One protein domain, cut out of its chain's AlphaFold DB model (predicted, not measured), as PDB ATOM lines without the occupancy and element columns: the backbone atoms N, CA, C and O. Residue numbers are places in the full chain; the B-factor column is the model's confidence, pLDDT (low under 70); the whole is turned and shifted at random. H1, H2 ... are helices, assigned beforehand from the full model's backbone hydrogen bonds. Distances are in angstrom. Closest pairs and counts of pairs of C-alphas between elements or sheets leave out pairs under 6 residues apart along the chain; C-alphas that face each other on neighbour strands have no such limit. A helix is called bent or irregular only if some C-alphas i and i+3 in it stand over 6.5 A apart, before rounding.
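AT A GLANCE: This is residues 20 to 60 of the 111 residues of an uncharacterized protein of Okeania hirsuta (UniProt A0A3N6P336). Three short helices follow one another in an open zigzag: H1 and H2 make a V-shaped helical hairpin, its point at the loop between them, and H3 turns off sharply from the far end of H2, making a corner with it. From the end of H3 a tail without a named element, residues 54 to 60, sticks out and adds to the length, and the loop of residues 32 to 36 at the point of the V also stands free. The printed part has 41 residues with three named helices, in the order H1, H2, H3, and no named strand; its class is all helix, with 24 of the 41 printed residues in the helices. The whole is loose, with a radius of gyration of the C-alphas of 12.3 A, and elongated, spanning 38 by 20 by 14 A along its three main axes.

IN THESE COORDINATES: The printed part begins at Thr 20, whose C-alpha is at (65.834, -11.698, 158.358), and residues 20 to 23 come before the first helix. H1 takes residues 24 to 31, from Ser 24 with its C-alpha at (64.707, -12.339, 150.116) to His 31, and measures 10.6 A from first to last C-alpha. After five residues, 32 to 36, comes H2, residues 37 to 45, from Ile 37 to Lys 45. It is the longest helix by residues, with 9, and measures 12.0 A from first to last C-alpha. Asn 46 alone lies between H2 and H3, which takes residues 47 to 53 and measures 9.9 A from first to last C-alpha. H3 ends at Leu 53, with its C-alpha at (50.180, 5.713, 154.180). Residues 54 to 60 follow it, and the printed part ends at Asn 60, with its C-alpha at (52.249, 18.613, 157.949). None of the three helices is bent or irregular.

HOW THE PARTS SIT: H1 and H2 touch, with 6 pairs of C-alphas within 8 A. Their closest C-alphas are those of Ser 29 and Pro 38, 5.1 A apart, and their centres are 10.9 A apart. They run opposite ways at a shallow tilt of 34 degrees, only just short of steep, and form a helical hairpin. The link between them, residues 32 to 36, is tight. H2 and H3 touch only at the corner by their link, with 4 pairs of C-alphas within 8 A. Their closest C-alphas are those of Leu 43 and Lys 49, 5.6 A apart. Their lines are about perpendicular, at 75 degrees, and their centres are 11.0 A apart. The link of one residue, Asn 46, is tight. H1 and H3 are apart, with no C-alpha of the one within 8 A of the other. In H1, H2 and H3 the O of each residue i and the N of residue i+4 inside the helix are within hydrogen-bond range.

THE WHOLE: The two C-alphas farthest apart are those of His 31 and Asn 60, 38.4 A. The first and last printed C-alphas, those of Thr 20 and Asn 60, are 33.2 A apart. Two stretches stand free: residues 31 to 36, of which 31 belongs to H1, and residues 54 to 60. Both links between helices are tight, and neither is long. The printed part runs from residue 20 to residue 60 and has no cut. The mean pLDDT of the printed part is 91.9, and no printed residue is under 70. By helix, the mean pLDDT is 89 in H1, 92 in H2 and 97 in H3.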
ATOM      1  N   THR A  20      65.127 -12.836 157.758       83.56
ATOM      2  CA  THR A  20      65.834 -11.698 158.358       83.56
ATOM      3  C   THR A  20      66.533 -10.825 157.317       83.56
ATOM      4  O   THR A  20      67.141  -9.817 157.673       83.56
ATOM      5  N   SER A  21      66.470 -11.191 156.030       84.12
ATOM      6  CA  SER A  21      67.213 -10.518 154.965       84.12
ATOM      7  C   SER A  21      66.293  -9.817 153.972       84.12
ATOM      8  O   SER A  21      65.397 -10.421 153.384       84.12
ATOM      9  N   GLU A  22      66.590  -8.549 153.694       81.19
ATOM     10  CA  GLU A  22      65.957  -7.794 152.610       81.19
ATOM     11  C   GLU A  22      66.207  -8.426 151.231       81.19
ATOM     12  O   GLU A  22      65.360  -8.315 150.343       81.19
ATOM     13  N   ASN A  23      67.306  -9.172 151.062       84.06
ATOM     14  CA  ASN A  23      67.630  -9.848 149.801       84.06
ATOM     15  C   ASN A  23      66.595 -10.920 149.423       84.06
ATOM     16  O   ASN A  23      66.482 -11.282 148.252       84.06
ATOM     17  N   SER A  24      65.802 -11.406 150.383       88.19
ATOM     18  CA  SER A  24      64.707 -12.339 150.116       88.19
ATOM     19  C   SER A  24      63.547 -11.704 149.347       88.19
ATOM     20  O   SER A  24      62.732 -12.440 148.795       88.19
ATOM     21  N   TYR A  25      63.462 -10.370 149.273       86.75
ATOM     22  CA  TYR A  25      62.333  -9.689 148.641       86.75
ATOM     23  C   TYR A  25      62.143 -10.088 147.177       86.75
ATOM     24  O   TYR A  25      61.020 -10.383 146.779       86.75
ATOM     25  N   TYR A  26      63.221 -10.174 146.389       87.62
ATOM     26  CA  TYR A  26      63.115 -10.584 144.984       87.62
ATOM     27  C   TYR A  26      62.515 -11.989 144.850       87.62
ATOM     28  O   TYR A  26      61.619 -12.212 144.039       87.62
ATOM     29  N   TRP A  27      62.966 -12.926 145.688       89.94
ATOM     30  CA  TRP A  27      62.432 -14.285 145.706       89.94
ATOM     31  C   TRP A  27      60.952 -14.293 146.113       89.94
ATOM     32  O   TRP A  27      60.128 -14.875 145.412       89.94
ATOM     33  N   ILE A  28      60.593 -13.582 147.188       89.50
ATOM     34  CA  ILE A  28      59.209 -13.475 147.672       89.50
ATOM     35  C   ILE A  28      58.307 -12.862 146.599       89.50
ATOM     36  O   ILE A  28      57.268 -13.427 146.279       89.50
ATOM     37  N   SER A  29      58.714 -11.749 145.993       89.25
ATOM     38  CA  SER A  29      57.936 -11.088 144.947       89.25
ATOM     39  C   SER A  29      57.772 -11.967 143.709       89.25
ATOM     40  O   SER A  29      56.726 -11.908 143.071       89.25
ATOM     41  N   LYS A  30      58.781 -12.772 143.356       89.56
ATOM     42  CA  LYS A  30      58.731 -13.660 142.189       89.56
ATOM     43  C   LYS A  30      57.870 -14.897 142.428       89.56
ATOM     44  O   LYS A  30      57.180 -15.333 141.515       89.56
ATOM     45  N   HIS A  31      57.937 -15.485 143.618       87.56
ATOM     46  CA  HIS A  31      57.323 -16.784 143.891       87.56
ATOM     47  C   HIS A  31      55.996 -16.683 144.645       87.56
ATOM     48  O   HIS A  31      55.158 -17.559 144.495       87.56
ATOM     49  N   LEU A  32      55.764 -15.614 145.405       88.25
ATOM     50  CA  LEU A  32      54.568 -15.426 146.236       88.25
ATOM     51  C   LEU A  32      53.700 -14.259 145.755       88.25
ATOM     52  O   LEU A  32      52.942 -13.687 146.533       88.25
ATOM     53  N   HIS A  33      53.791 -13.922 144.464       88.81
ATOM     54  CA  HIS A  33      53.004 -12.867 143.812       88.81
ATOM     55  C   HIS A  33      51.485 -13.079 143.890       88.81
ATOM     56  O   HIS A  33      50.726 -12.143 143.679       88.81
ATOM     57  N   PHE A  34      51.040 -14.310 144.155       86.69
ATOM     58  CA  PHE A  34      49.632 -14.656 144.347       86.69
ATOM     59  C   PHE A  34      49.105 -14.292 145.745       86.69
ATOM     60  O   PHE A  34      47.904 -14.372 145.976       86.69
ATOM     61  N   SER A  35      49.987 -13.937 146.682       86.88
ATOM     62  CA  SER A  35      49.635 -13.554 148.052       86.88
ATOM     63  C   SER A  35      49.712 -12.038 148.247       86.88
ATOM     64  O   SER A  35      50.318 -11.327 147.450       86.88
ATOM     65  N   GLU A  36      49.194 -11.540 149.369       88.88
ATOM     66  CA  GLU A  36      49.326 -10.126 149.759       88.88
ATOM     67  C   GLU A  36      50.737  -9.759 150.264       88.88
ATOM     68  O   GLU A  36      51.031  -8.588 150.525       88.88
ATOM     69  N   ILE A  37      51.623 -10.745 150.461       89.00
ATOM     70  CA  ILE A  37      52.934 -10.536 151.089       89.00
ATOM     71  C   ILE A  37      53.794  -9.542 150.289       89.00
ATOM     72  O   ILE A  37      54.320  -8.612 150.905       89.00
ATOM     73  N   PRO A  38      53.948  -9.658 148.952       90.75
ATOM     74  CA  PRO A  38      54.770  -8.719 148.191       90.75
ATOM     75  C   PRO A  38      54.264  -7.277 148.259       90.75
ATOM     76  O   PRO A  38      55.080  -6.362 148.366       90.75
ATOM     77  N   GLU A  39      52.944  -7.069 148.250       92.56
ATOM     78  CA  GLU A  39      52.340  -5.739 148.368       92.56
ATOM     79  C   GLU A  39      52.587  -5.137 149.754       92.56
ATOM     80  O   GLU A  39      53.032  -3.991 149.866       92.56
ATOM     81  N   LYS A  40      52.383  -5.930 150.814       92.50
ATOM     82  CA  LYS A  40      52.685  -5.521 152.191       92.50
ATOM     83  C   LYS A  40      54.160  -5.156 152.342       92.50
ATOM     84  O   LYS A  40      54.463  -4.092 152.873       92.50
ATOM     85  N   ILE A  41      55.082  -5.978 151.836       92.31
ATOM     86  CA  ILE A  41      56.515  -5.657 151.879       92.31
ATOM     87  C   ILE A  41      56.792  -4.351 151.127       92.31
ATOM     88  O   ILE A  41      57.446  -3.465 151.673       92.31
ATOM     89  N   GLU A  42      56.266  -4.190 149.914       93.25
ATOM     90  CA  GLU A  42      56.457  -2.983 149.109       93.25
ATOM     91  C   GLU A  42      55.964  -1.716 149.827       93.25
ATOM     92  O   GLU A  42      56.646  -0.690 149.794       93.25
ATOM     93  N   LEU A  43      54.841  -1.781 150.548       95.44
ATOM     94  CA  LEU A  43      54.324  -0.662 151.344       95.44
ATOM     95  C   LEU A  43      55.325  -0.166 152.403       95.44
ATOM     96  O   LEU A  43      55.437   1.043 152.615       95.44
ATOM     97  N   PHE A  44      56.071  -1.073 153.042       92.62
ATOM     98  CA  PHE A  44      57.065  -0.733 154.070       92.62
ATOM     99  C   PHE A  44      58.474  -0.491 153.509       92.62
ATOM    100  O   PHE A  44      59.250   0.274 154.086       92.62
ATOM    101  N   LYS A  45      58.832  -1.118 152.383       92.00
ATOM    102  CA  LYS A  45      60.142  -0.956 151.732       92.00
ATOM    103  C   LYS A  45      60.236   0.324 150.913       92.00
ATOM    104  O   LYS A  45      61.305   0.942 150.857       92.00
ATOM    105  N   ASN A  46      59.126   0.737 150.314       95.81
ATOM    106  CA  ASN A  46      59.038   1.957 149.539       95.81
ATOM    107  C   ASN A  46      58.743   3.145 150.459       95.81
ATOM    108  O   ASN A  46      57.623   3.354 150.933       95.81
ATOM    109  N   LYS A  47      59.764   3.977 150.681       96.62
ATOM    110  CA  LYS A  47      59.676   5.112 151.607       96.62
ATOM    111  C   LYS A  47      58.620   6.135 151.182       96.62
ATOM    112  O   LYS A  47      58.088   6.818 152.049       96.62
ATOM    113  N   TYR A  48      58.308   6.260 149.891       97.69
ATOM    114  CA  TYR A  48      57.279   7.188 149.418       97.69
ATOM    115  C   TYR A  48      55.869   6.639 149.660       97.69
ATOM    116  O   TYR A  48      55.030   7.360 150.205       97.69
ATOM    117  N   LYS A  49      55.617   5.356 149.356       97.62
ATOM    118  CA  LYS A  49      54.344   4.688 149.691       97.62
ATOM    119  C   LYS A  49      54.077   4.728 151.196       97.62
ATOM    120  O   LYS A  49      52.986   5.119 151.603       97.62
ATOM    121  N   PHE A  50      55.095   4.464 152.014       97.38
ATOM    122  CA  PHE A  50      54.983   4.575 153.468       97.38
ATOM    123  C   PHE A  50      54.644   6.003 153.940       97.38
ATOM    124  O   PHE A  50      53.833   6.195 154.848       97.38
ATOM    125  N   ARG A  51      55.220   7.038 153.309       97.38
ATOM    126  CA  ARG A  51      54.866   8.440 153.607       97.38
ATOM    127  C   ARG A  51      53.428   8.772 153.223       97.38
ATOM    128  O   ARG A  51      52.763   9.467 153.983       97.38
ATOM    129  N   LYS A  52      52.924   8.248 152.099       97.69
ATOM    130  CA  LYS A  52      51.502   8.387 151.745       97.69
ATOM    131  C   LYS A  52      50.602   7.712 152.778       97.69
ATOM    132  O   LYS A  52      49.661   8.348 153.240       97.69
ATOM    133  N   LEU A  53      50.926   6.477 153.173       97.44
ATOM    134  CA  LEU A  53      50.180   5.713 154.180       97.44
ATOM    135  C   LEU A  53      50.065   6.472 155.507       97.44
ATOM    136  O   LEU A  53      49.004   6.518 156.116       97.44
ATOM    137  N   THR A  54      51.160   7.091 155.944       97.56
ATOM    138  CA  THR A  54      51.248   7.771 157.247       97.56
ATOM    139  C   THR A  54      50.842   9.246 157.205       97.56
ATOM    140  O   THR A  54      50.942   9.937 158.218       97.56
ATOM    141  N   LYS A  55      50.349   9.754 156.065       97.88
ATOM    142  CA  LYS A  55      50.000  11.173 155.891       97.88
ATOM    143  C   LYS A  55      48.908  11.644 156.856       97.88
ATOM    144  O   LYS A  55      48.974  12.777 157.310       97.88
ATOM    145  N   SER A  56      47.936  10.797 157.199       97.44
ATOM    146  CA  SER A  56      46.897  11.140 158.185       97.44
ATOM    147  C   SER A  56      47.457  11.334 159.598       97.44
ATOM    148  O   SER A  56      46.933  12.145 160.353       97.44
ATOM    149  N   ILE A  57      48.539  10.629 159.938       98.00
ATOM    150  CA  ILE A  57      49.226  10.722 161.234       98.00
ATOM    151  C   ILE A  57      50.189  11.919 161.247       98.00
ATOM    152  O   ILE A  57      50.356  12.579 162.270       98.00
ATOM    153  N   PHE A  58      50.803  12.234 160.101       97.31
ATOM    154  CA  PHE A  58      51.760  13.333 159.944       97.31
ATOM    155  C   PHE A  58      51.339  14.307 158.826       97.31
ATOM    156  O   PHE A  58      52.042  14.424 157.817       97.31
ATOM    157  N   PRO A  59      50.217  15.035 158.982       96.25
ATOM    158  CA  PRO A  59      49.612  15.821 157.899       96.25
ATOM    159  C   PRO A  59      50.507  16.952 157.385       96.25
ATOM    160  O   PRO A  59      50.460  17.288 156.204       96.25
ATOM    161  N   ASN A  60      51.369  17.485 158.252       96.50
ATOM    162  CA  ASN A  60      52.249  18.613 157.949       96.50
ATOM    163  C   ASN A  60      53.662  18.179 157.523       96.50
ATOM    164  O   ASN A  60      54.531  19.022 157.309       96.50
TER     165      ASN A  60